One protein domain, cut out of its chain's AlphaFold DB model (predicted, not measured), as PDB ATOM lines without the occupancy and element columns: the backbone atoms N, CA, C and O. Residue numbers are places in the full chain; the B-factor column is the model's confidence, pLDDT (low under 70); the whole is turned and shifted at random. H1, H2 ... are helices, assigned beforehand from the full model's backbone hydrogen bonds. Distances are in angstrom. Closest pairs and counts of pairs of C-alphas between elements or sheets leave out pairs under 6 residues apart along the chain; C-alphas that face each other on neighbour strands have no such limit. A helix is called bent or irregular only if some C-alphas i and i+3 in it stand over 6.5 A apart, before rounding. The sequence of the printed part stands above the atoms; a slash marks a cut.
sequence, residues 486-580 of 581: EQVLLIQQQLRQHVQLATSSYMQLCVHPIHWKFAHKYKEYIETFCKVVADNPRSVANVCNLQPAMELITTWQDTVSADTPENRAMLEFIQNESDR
ATOM      1  N   GLU A 486     218.157 222.482 165.579       91.12
ATOM      2  CA  GLU A 486     217.789 223.001 166.904       91.12
ATOM      3  C   GLU A 486     218.841 222.631 167.958       91.12
ATOM      4  O   GLU A 486     219.294 223.484 168.723       91.12
ATOM      5  N   GLN A 487     219.311 221.379 167.957       90.94
ATOM      6  CA  GLN A 487     220.360 220.908 168.868       90.94
ATOM      7  C   GLN A 487     221.672 221.685 168.668       90.94
ATOM      8  O   GLN A 487     222.326 222.049 169.646       90.94
ATOM      9  N   VAL A 488     222.041 222.024 167.425       90.75
ATOM     10  CA  VAL A 488     223.191 222.903 167.143       90.75
ATOM     11  C   VAL A 488     222.999 224.284 167.780       90.75
ATOM     12  O   VAL A 488     223.945 224.811 168.368       90.75
ATOM     13  N   LEU A 489     221.797 224.870 167.713       93.12
ATOM     14  CA  LEU A 489     221.507 226.170 168.334       93.12
ATOM     15  C   LEU A 489     221.595 226.118 169.867       93.12
ATOM     16  O   LEU A 489     222.171 227.034 170.464       93.12
ATOM     17  N   LEU A 490     221.097 225.044 170.491       95.62
ATOM     18  CA  LEU A 490     221.186 224.808 171.937       95.62
ATOM     19  C   LEU A 490     222.642 224.642 172.401       95.62
ATOM     20  O   LEU A 490     223.077 225.324 173.330       95.62
ATOM     21  N   ILE A 491     223.435 223.815 171.712       95.25
ATOM     22  CA  ILE A 491     224.859 223.624 172.033       95.25
ATOM     23  C   ILE A 491     225.630 224.939 171.835       95.25
ATOM     24  O   ILE A 491     226.439 225.318 172.681       95.25
ATOM     25  N   GLN A 492     225.345 225.703 170.772       95.25
ATOM     26  CA  GLN A 492     225.921 227.039 170.602       95.25
ATOM     27  C   GLN A 492     225.510 228.008 171.720       95.25
ATOM     28  O   GLN A 492     226.307 228.869 172.091       95.25
ATOM     29  N   GLN A 493     224.297 227.903 172.271       96.94
ATOM     30  CA  GLN A 493     223.864 228.724 173.404       96.94
ATOM     31  C   GLN A 493     224.647 228.399 174.674       96.94
ATOM     32  O   GLN A 493     225.188 229.315 175.298       96.94
ATOM     33  N   GLN A 494     224.789 227.113 174.993       97.19
ATOM     34  CA  GLN A 494     225.616 226.662 176.109       97.19
ATOM     35  C   GLN A 494     227.074 227.100 175.927       97.19
ATOM     36  O   GLN A 494     227.674 227.635 176.858       97.19
ATOM     37  N   LEU A 495     227.645 226.965 174.726       97.25
ATOM     38  CA  LEU A 495     229.016 227.403 174.441       97.25
ATOM     39  C   LEU A 495     229.186 228.924 174.570       97.25
ATOM     40  O   LEU A 495     230.181 229.362 175.147       97.25
ATOM     41  N   ARG A 496     228.209 229.739 174.139       97.81
ATOM     42  CA  ARG A 496     228.214 231.196 174.388       97.81
ATOM     43  C   ARG A 496     228.294 231.505 175.887       97.81
ATOM     44  O   ARG A 496     229.121 232.326 176.285       97.81
ATOM     45  N   GLN A 497     227.485 230.830 176.710       97.62
ATOM     46  CA  GLN A 497     227.484 230.989 178.170       97.62
ATOM     47  C   GLN A 497     228.814 230.539 178.801       97.62
ATOM     48  O   GLN A 497     229.378 231.266 179.614       97.62
ATOM     49  N   HIS A 498     229.364 229.393 178.386       97.19
ATOM     50  CA  HIS A 498     230.643 228.880 178.892       97.19
ATOM     51  C   HIS A 498     231.822 229.790 178.530       97.19
ATOM     52  O   HIS A 498     232.666 230.057 179.382       97.19
ATOM     53  N   VAL A 499     231.863 230.325 177.304       98.00
ATOM     54  CA  VAL A 499     232.856 231.332 176.892       98.00
ATOM     55  C   VAL A 499     232.747 232.580 177.769       98.00
ATOM     56  O   VAL A 499     233.764 233.073 178.256       98.00
ATOM     57  N   GLN A 500     231.533 233.076 178.030       97.69
ATOM     58  CA  GLN A 500     231.316 234.238 178.896       97.69
ATOM     59  C   GLN A 500     231.759 233.972 180.344       97.69
ATOM     60  O   GLN A 500     232.476 234.795 180.913       97.69
ATOM     61  N   LEU A 501     231.393 232.820 180.915       97.81
ATOM     62  CA  LEU A 501     231.765 232.422 182.274       97.81
ATOM     63  C   LEU A 501     233.279 232.207 182.419       97.81
ATOM     64  O   LEU A 501     233.874 232.659 183.395       97.81
ATOM     65  N   ALA A 502     233.930 231.566 181.446       97.62
ATOM     66  CA  ALA A 502     235.382 231.409 181.450       97.62
ATOM     67  C   ALA A 502     236.094 232.768 181.322       97.62
ATOM     68  O   ALA A 502     237.086 233.013 182.006       97.62
ATOM     69  N   THR A 503     235.546 233.689 180.524       97.81
ATOM     70  CA  THR A 503     236.086 235.049 180.375       97.81
ATOM     71  C   THR A 503     235.989 235.840 181.674       97.81
ATOM     72  O   THR A 503     236.997 236.379 182.128       97.81
ATOM     73  N   SER A 504     234.817 235.885 182.315       96.88
ATOM     74  CA  SER A 504     234.654 236.582 183.598       96.88
ATOM     75  C   SER A 504     235.508 235.954 184.703       96.88
ATOM     76  O   SER A 504     236.182 236.686 185.430       96.88
ATOM     77  N   SER A 505     235.569 234.619 184.769       96.94
ATOM     78  CA  SER A 505     236.445 233.894 185.701       96.94
ATOM     79  C   SER A 505     237.915 234.262 185.489       96.94
ATOM     80  O   SER A 505     238.622 234.539 186.455       96.94
ATOM     81  N   TYR A 506     238.384 234.334 184.237       97.38
ATOM     82  CA  TYR A 506     239.747 234.776 183.937       97.38
ATOM     83  C   TYR A 506     239.998 236.210 184.427       97.38
ATOM     84  O   TYR A 506     240.977 236.442 185.138       97.38
ATOM     85  N   MET A 507     239.116 237.157 184.079       94.69
ATOM     86  CA  MET A 507     239.240 238.574 184.458       94.69
ATOM     87  C   MET A 507     239.366 238.742 185.976       94.69
ATOM     88  O   MET A 507     240.267 239.430 186.447       94.69
ATOM     89  N   GLN A 508     238.495 238.074 186.738       92.31
ATOM     90  CA  GLN A 508     238.474 238.137 188.202       92.31
ATOM     91  C   GLN A 508     239.712 237.488 188.829       92.31
ATOM     92  O   GLN A 508     240.265 238.009 189.797       92.31
ATOM     93  N   LEU A 509     240.160 236.352 188.289       94.12
ATOM     94  CA  LEU A 509     241.234 235.571 188.895       94.12
ATOM     95  C   LEU A 509     242.630 236.069 188.524       94.12
ATOM     96  O   LEU A 509     243.522 235.974 189.357       94.12
ATOM     97  N   CYS A 510     242.858 236.597 187.319       92.12
ATOM     98  CA  CYS A 510     244.214 236.881 186.821       92.12
ATOM     99  C   CYS A 510     245.029 237.878 187.671       92.12
ATOM    100  O   CYS A 510     246.255 237.805 187.658       92.12
ATOM    101  N   VAL A 511     244.365 238.741 188.452       90.50
ATOM    102  CA  VAL A 511     244.984 239.707 189.387       90.50
ATOM    103  C   VAL A 511     244.792 239.289 190.866       90.50
ATOM    104  O   VAL A 511     245.260 239.958 191.781       90.50
ATOM    105  N   HIS A 512     244.108 238.171 191.139       90.19
ATOM    106  CA  HIS A 512     243.729 237.763 192.495       90.19
ATOM    107  C   HIS A 512     244.917 237.162 193.276       90.19
ATOM    108  O   HIS A 512     245.426 236.108 192.886       90.19
ATOM    109  N   PRO A 513     245.303 237.695 194.453       87.81
ATOM    110  CA  PRO A 513     246.565 237.331 195.113       87.81
ATOM    111  C   PRO A 513     246.664 235.852 195.520       87.81
ATOM    112  O   PRO A 513     247.703 235.222 195.329       87.81
ATOM    113  N   ILE A 514     245.568 235.261 196.009       88.81
ATOM    114  CA  ILE A 514     245.502 233.829 196.356       88.81
ATOM    115  C   ILE A 514     245.250 232.942 195.117       88.81
ATOM    116  O   ILE A 514     245.923 231.926 194.924       88.81
ATOM    117  N   HIS A 515     244.281 233.310 194.270       90.00
ATOM    118  CA  HIS A 515     243.689 232.413 193.270       90.00
ATOM    119  C   HIS A 515     244.148 232.629 191.812       90.00
ATOM    120  O   HIS A 515     243.702 231.884 190.938       90.00
ATOM    121  N   TRP A 516     245.089 233.542 191.523       92.62
ATOM    122  CA  TRP A 516     245.623 233.767 190.160       92.62
ATOM    123  C   TRP A 516     246.101 232.501 189.449       92.62
ATOM    124  O   TRP A 516     245.981 232.373 188.229       92.62
ATOM    125  N   LYS A 517     246.571 231.511 190.216       92.69
ATOM    126  CA  LYS A 517     246.981 230.197 189.710       92.69
ATOM    127  C   LYS A 517     245.867 229.444 188.982       92.69
ATOM    128  O   LYS A 517     246.192 228.519 188.252       92.69
ATOM    129  N   PHE A 518     244.594 229.799 189.144       93.38
ATOM    130  CA  PHE A 518     243.489 229.175 188.412       93.38
ATOM    131  C   PHE A 518     243.139 229.894 187.103       93.38
ATOM    132  O   PHE A 518     242.573 229.261 186.215       93.38
ATOM    133  N   ALA A 519     243.530 231.164 186.934       94.69
ATOM    134  CA  ALA A 519     243.172 231.966 185.762       94.69
ATOM    135  C   ALA A 519     243.593 231.299 184.440       94.69
ATOM    136  O   ALA A 519     242.790 231.213 183.514       94.69
ATOM    137  N   HIS A 520     244.812 230.748 184.363       93.69
ATOM    138  CA  HIS A 520     245.331 230.146 183.127       93.69
ATOM    139  C   HIS A 520     244.436 229.033 182.553       93.69
ATOM    140  O   HIS A 520     244.327 228.938 181.335       93.69
ATOM    141  N   LYS A 521     243.737 228.256 183.395       96.06
ATOM    142  CA  LYS A 521     242.826 227.190 182.941       96.06
ATOM    143  C   LYS A 521     241.659 227.737 182.119       96.06
ATOM    144  O   LYS A 521     241.295 227.174 181.096       96.06
ATOM    145  N   TYR A 522     241.090 228.864 182.547       96.94
ATOM    146  CA  TYR A 522     239.975 229.497 181.843       96.94
ATOM    147  C   TYR A 522     240.408 230.090 180.498       96.94
ATOM    148  O   TYR A 522     239.656 230.014 179.526       96.94
ATOM    149  N   LYS A 523     241.645 230.603 180.412       95.88
ATOM    150  CA  LYS A 523     242.252 230.995 179.132       95.88
ATOM    151  C   LYS A 523     242.471 229.783 178.226       95.88
ATOM    152  O   LYS A 523     242.101 229.835 177.061       95.88
ATOM    153  N   GLU A 524     243.008 228.687 178.760       96.62
ATOM    154  CA  GLU A 524     243.257 227.445 178.016       96.62
ATOM    155  C   GLU A 524     241.971 226.847 177.419       96.62
ATOM    156  O   GLU A 524     241.982 226.405 176.268       96.62
ATOM    157  N   TYR A 525     240.839 226.898 178.133       95.69
ATOM    158  CA  TYR A 525     239.538 226.498 177.581       95.69
ATOM    159  C   TYR A 525     239.131 227.350 176.368       95.69
ATOM    160  O   TYR A 525     238.739 226.807 175.335       95.69
ATOM    161  N   ILE A 526     239.274 228.675 176.454       97.06
ATOM    162  CA  ILE A 526     238.935 229.593 175.355       97.06
ATOM    163  C   ILE A 526     239.896 229.411 174.171       97.06
ATOM    164  O   ILE A 526     239.443 229.271 173.037       97.06
ATOM    165  N   GLU A 527     241.202 229.286 174.422       97.06
ATOM    166  CA  GLU A 527     242.198 228.948 173.396       97.06
ATOM    167  C   GLU A 527     241.905 227.606 172.710       97.06
ATOM    168  O   GLU A 527     242.142 227.462 171.509       97.06
ATOM    169  N   THR A 528     241.390 226.619 173.447       96.69
ATOM    170  CA  THR A 528     241.009 225.310 172.899       96.69
ATOM    171  C   THR A 528     239.833 225.442 171.935       96.69
ATOM    172  O   THR A 528     239.906 224.926 170.821       96.69
ATOM    173  N   PHE A 529     238.793 226.201 172.294       96.06
ATOM    174  CA  PHE A 529     237.702 226.499 171.363       96.06
ATOM    175  C   PHE A 529     238.185 227.297 170.142       96.06
ATOM    176  O   PHE A 529     237.789 226.980 169.022       96.06
ATOM    177  N   CYS A 530     239.094 228.267 170.310       96.38
ATOM    178  CA  CYS A 530     239.693 228.989 169.181       96.38
ATOM    179  C   CYS A 530     240.441 228.054 168.213       96.38
ATOM    180  O   CYS A 530     240.283 228.200 167.002       96.38
ATOM    181  N   LYS A 531     241.203 227.072 168.721       96.44
ATOM    182  CA  LYS A 531     241.882 226.052 167.895       96.44
ATOM    183  C   LYS A 531     240.872 225.195 167.125       96.44
ATOM    184  O   LYS A 531     240.965 225.102 165.908       96.44
ATOM    185  N   VAL A 532     239.837 224.688 167.801       95.19
ATOM    186  CA  VAL A 532     238.758 223.899 167.174       95.19
ATOM    187  C   VAL A 532     238.062 224.658 166.032       95.19
ATOM    188  O   VAL A 532     237.696 224.053 165.025       95.19
ATOM    189  N   VAL A 533     237.879 225.976 166.162       96.00
ATOM    190  CA  VAL A 533     237.278 226.821 165.113       96.00
ATOM    191  C   VAL A 533     238.261 227.138 163.981       96.00
ATOM    192  O   VAL A 533     237.837 227.239 162.830       96.00
ATOM    193  N   ALA A 534     239.558 227.259 164.276       94.94
ATOM    194  CA  ALA A 534     240.596 227.415 163.256       94.94
ATOM    195  C   ALA A 534     240.739 226.150 162.390       94.94
ATOM    196  O   ALA A 534     240.803 226.258 161.166       94.94
ATOM    197  N   ASP A 535     240.713 224.968 163.014       95.81
ATOM    198  CA  ASP A 535     240.784 223.672 162.328       95.81
ATOM    199  C   ASP A 535     239.487 223.357 161.559       95.81
ATOM    200  O   ASP A 535     239.518 222.783 160.468       95.81
ATOM    201  N   ASN A 536     238.326 223.749 162.102       94.00
ATOM    202  CA  ASN A 536     237.027 223.579 161.456       94.00
ATOM    203  C   ASN A 536     236.126 224.822 161.630       94.00
ATOM    204  O   ASN A 536     235.368 224.912 162.602       94.00
ATOM    205  N   PRO A 537     236.080 225.729 160.633       92.62
ATOM    206  CA  PRO A 537     235.218 226.914 160.663       92.62
ATOM    207  C   PRO A 537     233.706 226.629 160.701       92.62
ATOM    208  O   PRO A 537     232.922 227.539 160.964       92.62
ATOM    209  N   ARG A 538     233.274 225.385 160.432       89.62
ATOM    210  CA  ARG A 538     231.880 224.926 160.585       89.62
ATOM    211  C   ARG A 538     231.622 224.195 161.905       89.62
ATOM    212  O   ARG A 538     230.544 223.634 162.081       89.62
ATOM    213  N   SER A 539     232.586 224.178 162.823       92.31
ATOM    214  CA  SER A 539     232.395 223.619 164.158       92.31
ATOM    215  C   SER A 539     231.281 224.349 164.910       92.31
ATOM    216  O   SER A 539     231.147 225.570 164.823       92.31
ATOM    217  N   VAL A 540     230.536 223.605 165.728       92.56
ATOM    218  CA  VAL A 540     229.550 224.151 166.678       92.56
ATOM    219  C   VAL A 540     230.217 225.111 167.680       92.56
ATOM    220  O   VAL A 540     229.572 226.025 168.181       92.56
ATOM    221  N   ALA A 541     231.535 224.988 167.893       93.44
ATOM    222  CA  ALA A 541     232.341 225.925 168.679       93.44
ATOM    223  C   ALA A 541     232.490 227.330 168.063       93.44
ATOM    224  O   ALA A 541     232.951 228.236 168.755       93.44
ATOM    225  N   ASN A 542     232.100 227.546 166.799       94.94
ATOM    226  CA  ASN A 542     232.171 228.853 166.139       94.94
ATOM    227  C   ASN A 542     231.036 229.783 166.614       94.94
ATOM    228  O   ASN A 542     230.084 230.075 165.889       94.94
ATOM    229  N   VAL A 543     231.125 230.209 167.877       96.00
ATOM    230  CA  VAL A 543     230.170 231.106 168.533       96.00
ATOM    231  C   VAL A 543     230.633 232.562 168.479       96.00
ATOM    232  O   VAL A 543     231.816 232.875 168.616       96.00
ATOM    233  N   CYS A 544     229.681 233.481 168.314       94.75
ATOM    234  CA  CYS A 544     229.941 234.896 168.029       94.75
ATOM    235  C   CYS A 544     230.756 235.653 169.095       94.75
ATOM    236  O   CYS A 544     231.379 236.661 168.768       94.75
ATOM    237  N   ASN A 545     230.767 235.194 170.349       97.00
ATOM    238  CA  ASN A 545     231.517 235.818 171.440       97.00
ATOM    239  C   ASN A 545     232.914 235.213 171.670       97.00
ATOM    240  O   ASN A 545     233.663 235.773 172.464       97.00
ATOM    241  N   LEU A 546     233.296 234.132 170.977       97.31
ATOM    242  CA  LEU A 546     234.575 233.444 171.198       97.31
ATOM    243  C   LEU A 546     235.793 234.317 170.862       97.31
ATOM    244  O   LEU A 546     236.703 234.456 171.678       97.31
ATOM    245  N   GLN A 547     235.809 234.929 169.676       96.00
ATOM    246  CA  GLN A 547     236.916 235.795 169.265       96.00
ATOM    247  C   GLN A 547     236.999 237.080 170.120       96.00
ATOM    248  O   GLN A 547     238.085 237.348 170.635       96.00
ATOM    249  N   PRO A 548     235.896 237.826 170.375       97.75
ATOM    250  CA  PRO A 548     235.914 238.958 171.308       97.75
ATOM    251  C   PRO A 548     236.359 238.594 172.732       97.75
ATOM    252  O   PRO A 548     237.057 239.376 173.372       97.75
ATOM    253  N   ALA A 549     235.995 237.409 173.234       98.00
ATOM    254  CA  ALA A 549     236.443 236.918 174.538       98.00
ATOM    255  C   ALA A 549     237.963 236.705 174.590       98.00
ATOM    256  O   ALA A 549     238.617 237.142 175.538       98.00
ATOM    257  N   MET A 550     238.536 236.071 173.563       97.38
ATOM    258  CA  MET A 550     239.981 235.839 173.483       97.38
ATOM    259  C   MET A 550     240.774 237.148 173.328       97.38
ATOM    260  O   MET A 550     241.832 237.308 173.944       97.38
ATOM    261  N   GLU A 551     240.251 238.101 172.551       97.62
ATOM    262  CA  GLU A 551     240.813 239.451 172.426       97.62
ATOM    263  C   GLU A 551     240.803 240.174 173.779       97.62
ATOM    264  O   GLU A 551     241.859 240.595 174.246       97.62
ATOM    265  N   LEU A 552     239.656 240.207 174.472       97.50
ATOM    266  CA  LEU A 552     239.518 240.818 175.797       97.50
ATOM    267  C   LEU A 552     240.487 240.215 176.825       97.50
ATOM    268  O   LEU A 552     241.157 240.958 177.542       97.50
ATOM    269  N   ILE A 553     240.597 238.883 176.881       97.06
ATOM    270  CA  ILE A 553     241.535 238.175 177.770       97.06
ATOM    271  C   ILE A 553     242.979 238.578 177.492       97.06
ATOM    272  O   ILE A 553     243.725 238.856 178.430       97.06
ATOM    273  N   THR A 554     243.367 238.624 176.219       95.88
ATOM    274  CA  THR A 554     244.739 238.948 175.817       95.88
ATOM    275  C   THR A 554     245.056 240.414 176.111       95.88
ATOM    276  O   THR A 554     246.026 240.699 176.804       95.88
ATOM    277  N   THR A 555     244.186 241.342 175.700       96.56
ATOM    278  CA  THR A 555     244.348 242.778 175.970       96.56
ATOM    279  C   THR A 555     244.398 243.077 177.467       96.56
ATOM    280  O   THR A 555     245.235 243.869 177.900       96.56
ATOM    281  N   TRP A 556     243.546 242.442 178.277       95.00
ATOM    282  CA  TRP A 556     243.580 242.609 179.730       95.00
ATOM    283  C   TRP A 556     244.863 242.045 180.333       95.00
ATOM    284  O   TRP A 556     245.506 242.740 181.115       95.00
ATOM    285  N   GLN A 557     245.273 240.832 179.937       94.31
ATOM    286  CA  GLN A 557     246.519 240.219 180.398       94.31
ATOM    287  C   GLN A 557     247.719 241.132 180.124       94.31
ATOM    288  O   GLN A 557     248.499 241.393 181.039       94.31
ATOM    289  N   ASP A 558     247.844 241.643 178.901       93.88
ATOM    290  CA  ASP A 558     248.934 242.537 178.510       93.88
ATOM    291  C   ASP A 558     248.866 243.867 179.278       93.88
ATOM    292  O   ASP A 558     249.888 244.366 179.753       93.88
ATOM    293  N   THR A 559     247.653 244.400 179.480       93.25
ATOM    294  CA  THR A 559     247.419 245.631 180.251       93.25
ATOM    295  C   THR A 559     247.861 245.481 181.701       93.25
ATOM    296  O   THR A 559     248.606 246.332 182.175       93.25
ATOM    297  N   VAL A 560     247.457 244.417 182.409       90.62
ATOM    298  CA  VAL A 560     247.799 244.227 183.835       90.62
ATOM    299  C   VAL A 560     249.224 243.712 184.057       90.62
ATOM    300  O   VAL A 560     249.771 243.896 185.141       90.62
ATOM    301  N   SER A 561     249.845 243.098 183.043       89.88
ATOM    302  CA  SER A 561     251.242 242.635 183.106       89.88
ATOM    303  C   SER A 561     252.266 243.758 182.896       89.88
ATOM    304  O   SER A 561     253.454 243.556 183.146       89.88
ATOM    305  N   ALA A 562     251.841 244.936 182.428       92.69
ATOM    306  CA  ALA A 562     252.719 246.088 182.265       92.69
ATOM    307  C   ALA A 562     253.118 246.689 183.628       92.69
ATOM    308  O   ALA A 562     252.261 246.984 184.460       92.69
ATOM    309  N   ASP A 563     254.414 246.939 183.844       91.69
ATOM    310  CA  ASP A 563     254.918 247.630 185.043       91.69
ATOM    311  C   ASP A 563     254.666 249.146 184.955       91.69
ATOM    312  O   ASP A 563     255.558 249.950 184.664       91.69
ATOM    313  N   THR A 564     253.413 249.539 185.184       95.19
ATOM    314  CA  THR A 564     252.990 250.936 185.325       95.19
ATOM    315  C   THR A 564     252.765 251.278 186.804       95.19
ATOM    316  O   THR A 564     252.426 250.397 187.605       95.19
ATOM    317  N   PRO A 565     252.948 252.546 187.221       94.12
ATOM    318  CA  PRO A 565     252.645 252.950 188.592       94.12
ATOM    319  C   PRO A 565     251.157 252.763 188.937       94.12
ATOM    320  O   PRO A 565     250.844 252.437 190.079       94.12
ATOM    321  N   GLU A 566     250.255 252.893 187.959       93.50
ATOM    322  CA  GLU A 566     248.823 252.633 188.113       93.50
ATOM    323  C   GLU A 566     248.543 251.151 188.409       93.50
ATOM    324  O   GLU A 566     247.807 250.841 189.347       93.50
ATOM    325  N   ASN A 567     249.175 250.227 187.675       92.69
ATOM    326  CA  ASN A 567     249.007 248.787 187.890       92.69
ATOM    327  C   ASN A 567     249.591 248.335 189.230       92.69
ATOM    328  O   ASN A 567     248.982 247.515 189.915       92.69
ATOM    329  N   ARG A 568     250.737 248.893 189.644       92.00
ATOM    330  CA  ARG A 568     251.294 248.637 190.982       92.00
ATOM    331  C   ARG A 568     250.358 249.112 192.089       92.00
ATOM    332  O   ARG A 568     250.086 248.340 193.002       92.00
ATOM    333  N   ALA A 569     249.797 250.315 191.974       94.06
ATOM    334  CA  ALA A 569     248.810 250.813 192.933       94.06
ATOM    335  C   ALA A 569     247.529 249.954 192.960       94.06
ATOM    336  O   ALA A 569     246.984 249.702 194.033       94.06
ATOM    337  N   MET A 570     247.070 249.456 191.805       92.75
ATOM    338  CA  MET A 570     245.943 248.520 191.713       92.75
ATOM    339  C   MET A 570     246.246 247.183 192.409       92.75
ATOM    340  O   MET A 570     245.428 246.707 193.193       92.75
ATOM    341  N   LEU A 571     247.418 246.591 192.162       90.38
ATOM    342  CA  LEU A 571     247.862 245.345 192.799       90.38
ATOM    343  C   LEU A 571     247.995 245.498 194.320       90.38
ATOM    344  O   LEU A 571     247.486 244.665 195.068       90.38
ATOM    345  N   GLU A 572     248.617 246.584 194.787       91.25
ATOM    346  CA  GLU A 572     248.708 246.913 196.213       91.25
ATOM    347  C   GLU A 572     247.320 247.114 196.836       91.25
ATOM    348  O   GLU A 572     247.063 246.630 197.937       91.25
ATOM    349  N   PHE A 573     246.392 247.786 196.146       93.12
ATOM    350  CA  PHE A 573     245.014 247.945 196.618       93.12
ATOM    351  C   PHE A 573     244.293 246.595 196.757       93.12
ATOM    352  O   PHE A 573     243.708 246.332 197.805       93.12
ATOM    353  N   ILE A 574     244.378 245.728 195.741       90.69
ATOM    354  CA  ILE A 574     243.747 244.397 195.740       90.69
ATOM    355  C   ILE A 574     244.336 243.509 196.846       90.69
ATOM    356  O   ILE A 574     243.584 242.824 197.540       90.69
ATOM    357  N   GLN A 575     245.654 243.545 197.061       89.62
ATOM    358  CA  GLN A 575     246.305 242.834 198.166       89.62
ATOM    359  C   GLN A 575     245.794 243.342 199.525       89.62
ATOM    360  O   GLN A 575     245.322 242.553 200.338       89.62
ATOM    361  N   ASN A 576     245.786 244.662 199.736       91.44
ATOM    362  CA  ASN A 576     245.311 245.278 200.980       91.44
ATOM    363  C   ASN A 576     243.806 245.066 201.248       91.44
ATOM    364  O   ASN A 576     243.393 245.076 202.406       91.44
ATOM    365  N   GLU A 577     242.976 244.929 200.207       90.69
ATOM    366  CA  GLU A 577     241.580 244.478 200.326       90.69
ATOM    367  C   GLU A 577     241.503 242.999 200.714       90.69
ATOM    368  O   GLU A 577     240.727 242.640 201.594       90.69
ATOM    369  N   SER A 578     242.321 242.145 200.097       84.81
ATOM    370  CA  SER A 578     242.324 240.700 200.364       84.81
ATOM    371  C   SER A 578     242.732 240.379 201.804       84.81
ATOM    372  O   SER A 578     242.157 239.488 202.413       84.81
ATOM    373  N   ASP A 579     243.666 241.149 202.368       82.56
ATOM    374  CA  ASP A 579     244.138 240.996 203.751       82.56
ATOM    375  C   ASP A 579     243.179 241.611 204.803       82.56
ATOM    376  O   ASP A 579     243.445 241.537 206.006       82.56
ATOM    377  N   ARG A 580     242.073 242.253 204.382       83.19
ATOM    378  CA  ARG A 580     241.070 242.877 205.273       83.19
ATOM    379  C   ARG A 580     239.915 241.956 205.686       83.19
ATOM    380  O   ARG A 580     239.160 242.345 206.584       83.19
TER     381      ARG A 580
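AT A GLANCE: This is residues 486 to 580 of the 581 residues of an uncharacterized protein of Heliothis virescens (UniProt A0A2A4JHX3). Three helices, H1, H2 and H3, make a loose up-and-down bundle, each running against the one before it, and a fourth helix, H4, is set crosswise beyond the last residues of H3. H1 begins at one end of the long axis, and H4 lies at the other. The printed part has 95 residues, with four named helices in the order H1, H2, H3, H4 and no named strand, and its class is all helix. The whole is loose, with a radius of gyration of the C-alphas of 15.8 A, and it spans 49 by 24 by 17 A, only just a rod.

IN THESE COORDINATES: Find C-alpha 486 at (217.789, 223.001, 166.904); from there H1, residues 486 to 509, runs 34.5 A to C-alpha 509 at (241.234, 235.571, 188.895). Next comes H2, residues 516 to 535, 30.0 A long; it is irregular, but only just, with C-alphas 517 and 520 6.8 A apart. Then look for H3, residues 546 to 561, 22.5 A long. Last is H4, residues 565 to 578, 19.9 A long, which ends at C-alpha 578 at (242.324, 240.700, 200.364).

HOW THE PARTS SIT: Start in the bundle with H1 and H2, a helical hairpin. They touch, on the H1 side with residues 499 to 509 alone, and the closest C-alphas are those of Tyr 506 and Ala 519, 4.8 A apart. Their tilt is a shallow 34 degrees, only just short of steep, and they run opposite ways. H2 and H3 are a helical hairpin too: residues 523 to 530 touch residues 546 to 553, the closest C-alphas are those of Ile 526 and Met 550, 6.6 A apart, and the two run opposite ways at 37 degrees, only just a steep tilt. H1 touches H3 with residues 496 to 507 alone; the closest C-alphas, those of Thr 503 and Ala 549, are 6.1 A apart, and the two run the same way at a shallow tilt of 5 degrees. Now move out to H4, which is close to H3 but not clearly touching it: the closest C-alphas, those of Val 560 and Asn 567, are 6.2 A apart, and the lines are about perpendicular at 83 degrees. H4 is apart from H1 and H2. In H1, H3 and H4 each backbone O i to N i+4 pair is within hydrogen-bond range; in H2 13 of 16 are.

THE WHOLE: The two C-alphas farthest apart are those of Glu 486 and Pro 565, at 50.8 A. The printed part has no cut. The link from H3 to H4 is tight; those from H1 to H2, with 6 residues, and from H2 to H3, with 10, are short. The mean pLDDT of the printed part is 94.1, and no printed residue is under 70.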